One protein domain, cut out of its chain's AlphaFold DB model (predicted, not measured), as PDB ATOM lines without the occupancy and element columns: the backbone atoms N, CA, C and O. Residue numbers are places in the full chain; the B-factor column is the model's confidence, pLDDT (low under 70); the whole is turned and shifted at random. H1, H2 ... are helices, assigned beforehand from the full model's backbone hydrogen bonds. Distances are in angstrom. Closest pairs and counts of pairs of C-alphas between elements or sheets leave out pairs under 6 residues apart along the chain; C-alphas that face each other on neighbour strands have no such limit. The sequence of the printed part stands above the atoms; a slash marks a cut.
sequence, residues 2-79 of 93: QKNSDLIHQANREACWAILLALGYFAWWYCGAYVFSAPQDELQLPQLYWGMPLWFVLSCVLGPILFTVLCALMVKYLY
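AT A GLANCE: This is residues 2 to 79 of the 93 residues of an uncharacterized protein of Vibrio natriegens (UniProt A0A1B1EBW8). The domain is a long helical hairpin: the long helix H1 makes most of its length, the link of residues 38 to 53 reaches beyond the end of H1 and turns back, and the shorter H2 folds back side by side with H1. The first residues of H1, 2 to 12, stick out past H2 at one end, and the loop residues 39 to 44 stick out at the other. The printed part has 78 residues, with two named helices in the order H1, H2 and no named strand, and its class is all helix. It is extended, with a radius of gyration of the C-alphas of 18.4 A, and its spans of 66 by 21 by 12 A only just make it a rod.

HOW THE PARTS SIT: H1, residues 2 to 37, and H2, residues 54 to 78, touch, with 17 pairs of C-alphas within 8 A. Their closest C-alphas are those of Phe 36 and Trp 55, 5.7 A apart. They form a helical hairpin and run opposite ways at a shallow tilt of 16 degrees, 14.1 A from centre to centre. H2 has a kink of 29 degrees near residue 63. In the link, residues 48 to 49 make a short antiparallel pairing with residues 52 to 53. Of the O i to N i+4 pairs, 29 of 32 in H1 and 20 of 21 in H2 are within hydrogen-bond range.

IN THESE COORDINATES: H1 begins at C-alpha 2 at (240.051, 152.740, 250.012) and ends at C-alpha 37 at (203.129, 189.371, 244.149), 52.3 A from first to last C-alpha. H2 begins at C-alpha 54 and ends at C-alpha 78 at (220.213, 162.664, 254.751), a length of 33.6 A.

THE WHOLE: The two C-alphas farthest apart are those of Gln 2 and Leu 43, at 66.1 A. The printed part has no cut, and the link from H1 to H2, 16 residues, is long. The mean pLDDT of the printed part is 70.3; residues 2 to 6, 32 to 56 and 77 to 79 are under 70.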
ATOM      1  N   GLN A   2     241.449 152.882 250.487       53.38
ATOM      2  CA  GLN A   2     240.051 152.740 250.012       53.38
ATOM      3  C   GLN A   2     238.973 153.373 250.931       53.38
ATOM      4  O   GLN A   2     237.993 153.939 250.463       53.38
ATOM      5  N   LYS A   3     239.181 153.326 252.251       55.12
ATOM      6  CA  LYS A   3     238.214 153.778 253.271       55.12
ATOM      7  C   LYS A   3     237.948 155.293 253.231       55.12
ATOM      8  O   LYS A   3     236.830 155.729 253.478       55.12
ATOM      9  N   ASN A   4     238.961 156.089 252.873       61.19
ATOM     10  CA  ASN A   4     238.842 157.549 252.791       61.19
ATOM     11  C   ASN A   4     238.021 157.994 251.571       61.19
ATOM     12  O   ASN A   4     237.281 158.971 251.658       61.19
ATOM     13  N   SER A   5     238.099 157.272 250.444       63.69
ATOM     14  CA  SER A   5     237.303 157.603 249.255       63.69
ATOM     15  C   SER A   5     235.808 157.370 249.458       63.69
ATOM     16  O   SER A   5     235.013 158.143 248.930       63.69
ATOM     17  N   ASP A   6     235.419 156.370 250.256       69.56
ATOM     18  CA  ASP A   6     234.008 156.081 250.542       69.56
ATOM     19  C   ASP A   6     233.359 157.191 251.383       69.56
ATOM     20  O   ASP A   6     232.242 157.621 251.088       69.56
ATOM     21  N   LEU A   7     234.086 157.722 252.375       72.44
ATOM     22  CA  LEU A   7     233.631 158.846 253.199       72.44
ATOM     23  C   LEU A   7     233.528 160.141 252.392       72.44
ATOM     24  O   LEU A   7     232.530 160.851 252.491       72.44
ATOM     25  N   ILE A   8     234.519 160.428 251.540       75.19
ATOM     26  CA  ILE A   8     234.473 161.595 250.646       75.19
ATOM     27  C   ILE A   8     233.306 161.467 249.660       75.19
ATOM     28  O   ILE A   8     232.604 162.445 249.407       75.19
ATOM     29  N   HIS A   9     233.053 160.270 249.125       72.38
ATOM     30  CA  HIS A   9     231.929 160.030 248.223       72.38
ATOM     31  C   HIS A   9     230.581 160.199 248.935       72.38
ATOM     32  O   HIS A   9     229.657 160.789 248.375       72.38
ATOM     33  N   GLN A  10     230.471 159.735 250.181       71.94
ATOM     34  CA  GLN A  10     229.290 159.940 251.010       71.94
ATOM     35  C   GLN A  10     229.056 161.430 251.299       71.94
ATOM     36  O   GLN A  10     227.974 161.935 251.000       71.94
ATOM     37  N   ALA A  11     230.080 162.148 251.764       78.00
ATOM     38  CA  ALA A  11     230.003 163.578 252.051       78.00
ATOM     39  C   ALA A  11     229.635 164.404 250.807       78.00
ATOM     40  O   ALA A  11     228.827 165.325 250.892       78.00
ATOM     41  N   ASN A  12     230.153 164.047 249.626       78.44
ATOM     42  CA  ASN A  12     229.784 164.716 248.374       78.44
ATOM     43  C   ASN A  12     228.311 164.503 248.009       78.44
ATOM     44  O   ASN A  12     227.646 165.426 247.533       78.44
ATOM     45  N   ARG A  13     227.778 163.296 248.233       75.75
ATOM     46  CA  ARG A  13     226.351 163.031 248.020       75.75
ATOM     47  C   ARG A  13     225.504 163.839 248.993       75.75
ATOM     48  O   ARG A  13     224.515 164.429 248.568       75.75
ATOM     49  N   GLU A  14     225.903 163.908 250.257       81.00
ATOM     50  CA  GLU A  14     225.223 164.706 251.280       81.00
ATOM     51  C   GLU A  14     225.246 166.207 250.940       81.00
ATOM     52  O   GLU A  14     224.202 166.862 250.931       81.00
ATOM     53  N   ALA A  15     226.393 166.744 250.520       82.38
ATOM     54  CA  ALA A  15     226.513 168.130 250.071       82.38
ATOM     55  C   ALA A  15     225.616 168.439 248.857       82.38
ATOM     56  O   ALA A  15     224.977 169.490 248.805       82.38
ATOM     57  N   CYS A  16     225.509 167.518 247.894       80.69
ATOM     58  CA  CYS A  16     224.651 167.693 246.720       80.69
ATOM     59  C   CYS A  16     223.163 167.806 247.100       80.69
ATOM     60  O   CYS A  16     222.449 168.659 246.572       80.69
ATOM     61  N   TRP A  17     222.708 167.013 248.073       80.75
ATOM     62  CA  TRP A  17     221.351 167.128 248.611       80.75
ATOM     63  C   TRP A  17     221.121 168.451 249.341       80.75
ATOM     64  O   TRP A  17     220.063 169.052 249.161       80.75
ATOM     65  N   ALA A  18     222.104 168.951 250.096       81.88
ATOM     66  CA  ALA A  18     222.019 170.271 250.722       81.88
ATOM     67  C   ALA A  18     221.883 171.396 249.677       81.88
ATOM     68  O   ALA A  18     221.065 172.300 249.846       81.88
ATOM     69  N   ILE A  19     222.617 171.307 248.562       84.06
ATOM     70  CA  ILE A  19     222.512 172.258 247.443       84.06
ATOM     71  C   ILE A  19     221.123 172.192 246.797       84.06
ATOM     72  O   ILE A  19     220.500 173.230 246.581       84.06
ATOM     73  N   LEU A  20     220.607 170.991 246.518       83.44
ATOM     74  CA  LEU A  20     219.272 170.807 245.934       83.44
ATOM     75  C   LEU A  20     218.188 171.401 246.845       83.44
ATOM     76  O   LEU A  20     217.261 172.061 246.379       83.44
ATOM     77  N   LEU A  21     218.344 171.232 248.152       81.25
ATOM     78  CA  LEU A  21     217.431 171.743 249.165       81.25
ATOM     79  C   LEU A  21     217.482 173.274 249.274       81.25
ATOM     80  O   LEU A  21     216.435 173.917 249.341       81.25
ATOM     81  N   ALA A  22     218.677 173.866 249.196       83.00
ATOM     82  CA  ALA A  22     218.847 175.315 249.102       83.00
ATOM     83  C   ALA A  22     218.190 175.885 247.834       83.00
ATOM     84  O   ALA A  22     217.486 176.892 247.907       83.00
ATOM     85  N   LEU A  23     218.347 175.213 246.688       85.38
ATOM     86  CA  LEU A  23     217.665 175.581 245.444       85.38
ATOM     87  C   LEU A  23     216.143 175.434 245.559       85.38
ATOM     88  O   LEU A  23     215.420 176.292 245.065       85.38
ATOM     89  N   GLY A  24     215.648 174.400 246.243       83.38
ATOM     90  CA  GLY A  24     214.224 174.209 246.520       83.38
ATOM     91  C   GLY A  24     213.641 175.313 247.405       83.38
ATOM     92  O   GLY A  24     212.575 175.843 247.098       83.38
ATOM     93  N   TYR A  25     214.362 175.721 248.456       80.06
ATOM     94  CA  TYR A  25     213.990 176.873 249.282       80.06
ATOM     95  C   TYR A  25     213.987 178.171 248.465       80.06
ATOM     96  O   TYR A  25     213.041 178.950 248.555       80.06
ATOM     97  N   PHE A  26     215.005 178.384 247.627       82.00
ATOM     98  CA  PHE A  26     215.096 179.560 246.764       82.00
ATOM     99  C   PHE A  26     213.964 179.601 245.731       82.00
ATOM    100  O   PHE A  26     213.335 180.639 245.553       82.00
ATOM    101  N   ALA A  27     213.652 178.464 245.105       83.12
ATOM    102  CA  ALA A  27     212.531 178.325 244.185       83.12
ATOM    103  C   ALA A  27     211.195 178.573 244.892       83.12
ATOM    104  O   ALA A  27     210.368 179.307 244.369       83.12
ATOM    105  N   TRP A  28     210.995 178.034 246.100       76.12
ATOM    106  CA  TRP A  28     209.788 178.296 246.883       76.12
ATOM    107  C   TRP A  28     209.656 179.768 247.268       76.12
ATOM    108  O   TRP A  28     208.583 180.344 247.123       76.12
ATOM    109  N   TRP A  29     210.744 180.393 247.724       75.88
ATOM    110  CA  TRP A  29     210.778 181.820 248.028       75.88
ATOM    111  C   TRP A  29     210.441 182.654 246.786       75.88
ATOM    112  O   TRP A  29     209.605 183.552 246.856       75.88
ATOM    113  N   TYR A  30     211.011 182.298 245.633       74.06
ATOM    114  CA  TYR A  30     210.735 182.950 244.355       74.06
ATOM    115  C   TYR A  30     209.289 182.731 243.893       74.06
ATOM    116  O   TYR A  30     208.652 183.664 243.419       74.06
ATOM    117  N   CYS A  31     208.726 181.533 244.075       73.81
ATOM    118  CA  CYS A  31     207.322 181.250 243.796       73.81
ATOM    119  C   CYS A  31     206.396 182.043 244.728       73.81
ATOM    120  O   CYS A  31     205.476 182.691 244.248       73.81
ATOM    121  N   GLY A  32     206.647 182.050 246.038       69.44
ATOM    122  CA  GLY A  32     205.854 182.809 247.007       69.44
ATOM    123  C   GLY A  32     205.903 184.315 246.753       69.44
ATOM    124  O   GLY A  32     204.873 184.983 246.823       69.44
ATOM    125  N   ALA A  33     207.075 184.836 246.385       69.12
ATOM    126  CA  ALA A  33     207.229 186.222 245.982       69.12
ATOM    127  C   ALA A  33     206.523 186.482 244.648       69.12
ATOM    128  O   ALA A  33     205.638 187.309 244.609       69.12
ATOM    129  N   TYR A  34     206.832 185.777 243.562       67.50
ATOM    130  CA  TYR A  34     206.383 186.166 242.219       67.50
ATOM    131  C   TYR A  34     204.966 185.694 241.862       67.50
ATOM    132  O   TYR A  34     204.223 186.443 241.238       67.50
ATOM    133  N   VAL A  35     204.548 184.488 242.275       64.62
ATOM    134  CA  VAL A  35     203.182 183.975 242.027       64.62
ATOM    135  C   VAL A  35     202.156 184.756 242.845       64.62
ATOM    136  O   VAL A  35     201.053 184.996 242.370       64.62
ATOM    137  N   PHE A  36     202.526 185.176 244.059       59.31
ATOM    138  CA  PHE A  36     201.627 185.896 244.964       59.31
ATOM    139  C   PHE A  36     201.800 187.425 244.934       59.31
ATOM    140  O   PHE A  36     200.900 188.145 245.363       59.31
ATOM    141  N   SER A  37     202.926 187.938 244.420       57.06
ATOM    142  CA  SER A  37     203.129 189.371 244.149       57.06
ATOM    143  C   SER A  37     202.693 189.781 242.746       57.06
ATOM    144  O   SER A  37     202.613 190.985 242.522       57.06
ATOM    145  N   ALA A  38     202.447 188.862 241.804       53.66
ATOM    146  CA  ALA A  38     201.968 189.228 240.473       53.66
ATOM    147  C   ALA A  38     200.511 189.726 240.562       53.66
ATOM    148  O   ALA A  38     199.609 188.923 240.812       53.66
ATOM    149  N   PRO A  39     200.250 191.031 240.351       54.59
ATOM    150  CA  PRO A  39     198.894 191.537 240.246       54.59
ATOM    151  C   PRO A  39     198.389 191.126 238.863       54.59
ATOM    152  O   PRO A  39     198.848 191.646 237.851       54.59
ATOM    153  N   GLN A  40     197.524 190.114 238.805       51.22
ATOM    154  CA  GLN A  40     197.004 189.628 237.524       51.22
ATOM    155  C   GLN A  40     196.033 190.600 236.859       51.22
ATOM    156  O   GLN A  40     195.814 190.452 235.670       51.22
ATOM    157  N   ASP A  41     195.507 191.603 237.555       45.81
ATOM    158  CA  ASP A  41     194.761 192.667 236.900       45.81
ATOM    159  C   ASP A  41     194.684 193.907 237.788       45.81
ATOM    160  O   ASP A  41     194.756 193.850 239.019       45.81
ATOM    161  N   GLU A  42     194.581 195.034 237.104       51.62
ATOM    162  CA  GLU A  42     194.460 196.395 237.595       51.62
ATOM    163  C   GLU A  42     193.535 196.556 238.828       51.62
ATOM    164  O   GLU A  42     192.469 195.953 238.946       51.62
ATOM    165  N   LEU A  43     193.899 197.504 239.699       47.03
ATOM    166  CA  LEU A  43     192.987 198.241 240.589       47.03
ATOM    167  C   LEU A  43     192.494 197.602 241.903       47.03
ATOM    168  O   LEU A  43     191.806 198.286 242.659       47.03
ATOM    169  N   GLN A  44     192.858 196.372 242.259       43.03
ATOM    170  CA  GLN A  44     192.478 195.817 243.567       43.03
ATOM    171  C   GLN A  44     193.708 195.644 244.453       43.03
ATOM    172  O   GLN A  44     194.647 194.930 244.105       43.03
ATOM    173  N   LEU A  45     193.700 196.333 245.599       49.66
ATOM    174  CA  LEU A  45     194.684 196.166 246.666       49.66
ATOM    175  C   LEU A  45     195.004 194.671 246.870       49.66
ATOM    176  O   LEU A  45     194.081 193.849 246.851       49.66
ATOM    177  N   PRO A  46     196.274 194.305 247.131       53.97
ATOM    178  CA  PRO A  46     196.608 192.946 247.550       53.97
ATOM    179  C   PRO A  46     195.692 192.549 248.707       53.97
ATOM    180  O   PRO A  46     195.521 193.345 249.630       53.97
ATOM    181  N   GLN A  47     195.088 191.356 248.629       54.25
ATOM    182  CA  GLN A  47     194.127 190.838 249.611       54.25
ATOM    183  C   GLN A  47     194.605 191.153 251.033       54.25
ATOM    184  O   GLN A  47     195.585 190.591 251.526       54.25
ATOM    185  N   LEU A  48     193.945 192.139 251.638       50.94
ATOM    186  CA  LEU A  48     194.371 192.791 252.862       50.94
ATOM    187  C   LEU A  48     193.920 191.933 254.041       50.94
ATOM    188  O   LEU A  48     192.914 192.218 254.688       50.94
ATOM    189  N   TYR A  49     194.640 190.852 254.321       56.16
ATOM    190  CA  TYR A  49     194.401 190.097 255.544       56.16
ATOM    191  C   TYR A  49     194.976 190.919 256.699       56.16
ATOM    192  O   TYR A  49     196.185 191.114 256.802       56.16
ATOM    193  N   TRP A  50     194.094 191.459 257.541       57.38
ATOM    194  CA  TRP A  50     194.466 192.205 258.751       57.38
ATOM    195  C   TRP A  50     195.188 193.555 258.545       57.38
ATOM    196  O   TRP A  50     195.840 194.053 259.457       57.38
ATOM    197  N   GLY A  51     195.088 194.178 257.369       60.81
ATOM    198  CA  GLY A  51     195.743 195.473 257.115       60.81
ATOM    199  C   GLY A  51     197.145 195.387 256.504       60.81
ATOM    200  O   GLY A  51     197.784 196.422 256.331       60.81
ATOM    201  N   MET A  52     197.622 194.190 256.145       57.31
ATOM    202  CA  MET A  52     198.943 193.978 255.543       57.31
ATOM    203  C   MET A  52     198.872 193.077 254.302       57.31
ATOM    204  O   MET A  52     197.912 192.322 254.137       57.31
ATOM    205  N   PRO A  53     199.867 193.145 253.404       67.00
ATOM    206  CA  PRO A  53     199.793 192.437 252.141       67.00
ATOM    207  C   PRO A  53     199.977 190.924 252.303       67.00
ATOM    208  O   PRO A  53     200.900 190.477 252.984       67.00
ATOM    209  N   LEU A  54     199.145 190.117 251.638       68.75
ATOM    210  CA  LEU A  54     199.151 188.657 251.801       68.75
ATOM    211  C   LEU A  54     200.503 187.993 251.487       68.75
ATOM    212  O   LEU A  54     200.882 187.026 252.147       68.75
ATOM    213  N   TRP A  55     201.266 188.542 250.532       67.06
ATOM    214  CA  TRP A  55     202.601 188.037 250.190       67.06
ATOM    215  C   TRP A  55     203.590 188.148 251.360       67.06
ATOM    216  O   TRP A  55     204.540 187.368 251.431       67.06
ATOM    217  N   PHE A  56     203.382 189.100 252.280       69.44
ATOM    218  CA  PHE A  56     204.222 189.289 253.461       69.44
ATOM    219  C   PHE A  56     203.976 188.181 254.478       69.44
ATOM    220  O   PHE A  56     204.930 187.584 254.961       69.44
ATOM    221  N   VAL A  57     202.714 187.850 254.760       70.88
ATOM    222  CA  VAL A  57     202.370 186.734 255.654       70.88
ATOM    223  C   VAL A  57     202.856 185.414 255.053       70.88
ATOM    224  O   VAL A  57     203.483 184.617 255.748       70.88
ATOM    225  N   LEU A  58     202.672 185.217 253.745       70.56
ATOM    226  CA  LEU A  58     203.218 184.057 253.038       70.56
ATOM    227  C   LEU A  58     204.753 184.015 253.074       70.56
ATOM    228  O   LEU A  58     205.327 182.969 253.329       70.56
ATOM    229  N   SER A  59     205.460 185.121 252.877       73.38
ATOM    230  CA  SER A  59     206.930 185.074 252.888       73.38
ATOM    231  C   SER A  59     207.507 184.974 254.305       73.38
ATOM    232  O   SER A  59     208.467 184.244 254.531       73.38
ATOM    233  N   CYS A  60     206.917 185.676 255.275       75.50
ATOM    234  CA  CYS A  60     207.443 185.821 256.634       75.50
ATOM    235  C   CYS A  60     207.011 184.691 257.580       75.50
ATOM    236  O   CYS A  60     207.777 184.327 258.464       75.50
ATOM    237  N   VAL A  61     205.825 184.099 257.392       77.44
ATOM    238  CA  VAL A  61     205.347 182.965 258.210       77.44
ATOM    239  C   VAL A  61     205.635 181.636 257.519       77.44
ATOM    240  O   VAL A  61     206.108 180.691 258.145       77.44
ATOM    241  N   LEU A  62     205.402 181.560 256.210       77.25
ATOM    242  CA  LEU A  62     205.583 180.323 255.454       77.25
ATOM    243  C   LEU A  62     207.066 180.058 255.153       77.25
ATOM    244  O   LEU A  62     207.459 178.900 255.121       77.25
ATOM    245  N   GLY A  63     207.903 181.096 255.029       79.50
ATOM    246  CA  GLY A  63     209.363 180.975 254.915       79.50
ATOM    247  C   GLY A  63     210.013 180.173 256.055       79.50
ATOM    248  O   GLY A  63     210.613 179.132 255.780       79.50
ATOM    249  N   PRO A  64     209.881 180.583 257.333       80.62
ATOM    250  CA  PRO A  64     210.456 179.844 258.457       80.62
ATOM    251  C   PRO A  64     209.814 178.469 258.665       80.62
ATOM    252  O   PRO A  64     210.528 177.525 259.006       80.62
ATOM    253  N   ILE A  65     208.507 178.306 258.419       84.56
ATOM    254  CA  ILE A  65     207.855 176.986 258.479       84.56
ATOM    255  C   ILE A  65     208.445 176.055 257.418       84.56
ATOM    256  O   ILE A  65     208.844 174.935 257.738       84.56
ATOM    257  N   LEU A  66     208.544 176.521 256.172       81.31
ATOM    258  CA  LEU A  66     209.093 175.734 255.076       81.31
ATOM    259  C   LEU A  66     210.553 175.384 255.348       81.31
ATOM    260  O   LEU A  66     210.906 174.218 255.240       81.31
ATOM    261  N   PHE A  67     211.368 176.357 255.768       81.81
ATOM    262  CA  PHE A  67     212.762 176.138 256.150       81.81
ATOM    263  C   PHE A  67     212.884 175.073 257.247       81.81
ATOM    264  O   PHE A  67     213.666 174.138 257.112       81.81
ATOM    265  N   THR A  68     212.048 175.152 258.285       86.19
ATOM    266  CA  THR A  68     212.034 174.179 259.386       86.19
ATOM    267  C   THR A  68     211.679 172.773 258.901       86.19
ATOM    268  O   THR A  68     212.366 171.815 259.252       86.19
ATOM    269  N   VAL A  69     210.642 172.626 258.068       84.00
ATOM    270  CA  VAL A  69     210.243 171.326 257.499       84.00
ATOM    271  C   VAL A  69     211.336 170.767 256.589       84.00
ATOM    272  O   VAL A  69     211.647 169.581 256.673       84.00
ATOM    273  N   LEU A  70     211.950 171.611 255.756       80.81
ATOM    274  CA  LEU A  70     213.037 171.224 254.857       80.81
ATOM    275  C   LEU A  70     214.266 170.752 255.643       80.81
ATOM    276  O   LEU A  70     214.802 169.686 255.349       80.81
ATOM    277  N   CYS A  71     214.666 171.486 256.685       81.25
ATOM    278  CA  CYS A  71     215.735 171.079 257.594       81.25
ATOM    279  C   CYS A  71     215.400 169.771 258.321       81.25
ATOM    280  O   CYS A  71     216.243 168.882 258.387       81.25
ATOM    281  N   ALA A  72     214.173 169.604 258.821       82.25
ATOM    282  CA  ALA A  72     213.759 168.371 259.489       82.25
ATOM    283  C   ALA A  72     213.779 167.163 258.538       82.25
ATOM    284  O   ALA A  72     214.227 166.078 258.913       82.25
ATOM    285  N   LEU A  73     213.334 167.347 257.293       79.19
ATOM    286  CA  LEU A  73     213.356 166.306 256.269       79.19
ATOM    287  C   LEU A  73     214.797 165.970 255.865       79.19
ATOM    288  O   LEU A  73     215.124 164.790 255.773       79.19
ATOM    289  N   MET A  74     215.669 166.975 255.728       74.81
ATOM    290  CA  MET A  74     217.106 166.781 255.515       74.81
ATOM    291  C   MET A  74     217.721 165.950 256.641       74.81
ATOM    292  O   MET A  74     218.351 164.938 256.365       74.81
ATOM    293  N   VAL A  75     217.511 166.318 257.907       76.62
ATOM    294  CA  VAL A  75     218.064 165.562 259.041       76.62
ATOM    295  C   VAL A  75     217.560 164.119 259.025       76.62
ATOM    296  O   VAL A  75     218.333 163.195 259.228       76.62
ATOM    297  N   LYS A  76     216.284 163.895 258.707       70.69
ATOM    298  CA  LYS A  76     215.698 162.553 258.744       70.69
ATOM    299  C   LYS A  76     216.095 161.657 257.564       70.69
ATOM    300  O   LYS A  76     216.168 160.444 257.732       70.69
ATOM    301  N   TYR A  77     216.291 162.225 256.375       65.00
ATOM    302  CA  TYR A  77     216.598 161.458 255.159       65.00
ATOM    303  C   TYR A  77     218.082 161.439 254.797       65.00
ATOM    304  O   TYR A  77     218.516 160.509 254.116       65.00
ATOM    305  N   LEU A  78     218.841 162.459 255.200       62.50
ATOM    306  CA  LEU A  78     220.213 162.664 254.751       62.50
ATOM    307  C   LEU A  78     221.253 162.288 255.799       62.50
ATOM    308  O   LEU A  78     222.279 161.727 255.429       62.50
ATOM    309  N   TYR A  79     220.991 162.555 257.083       62.72
ATOM    310  CA  TYR A  79     221.905 162.121 258.132       62.72
ATOM    311  C   TYR A  79     221.762 160.619 258.324       62.72
ATOM    312  O   TYR A  79     220.832 160.116 258.953       62.72
TER     313      TYR A  79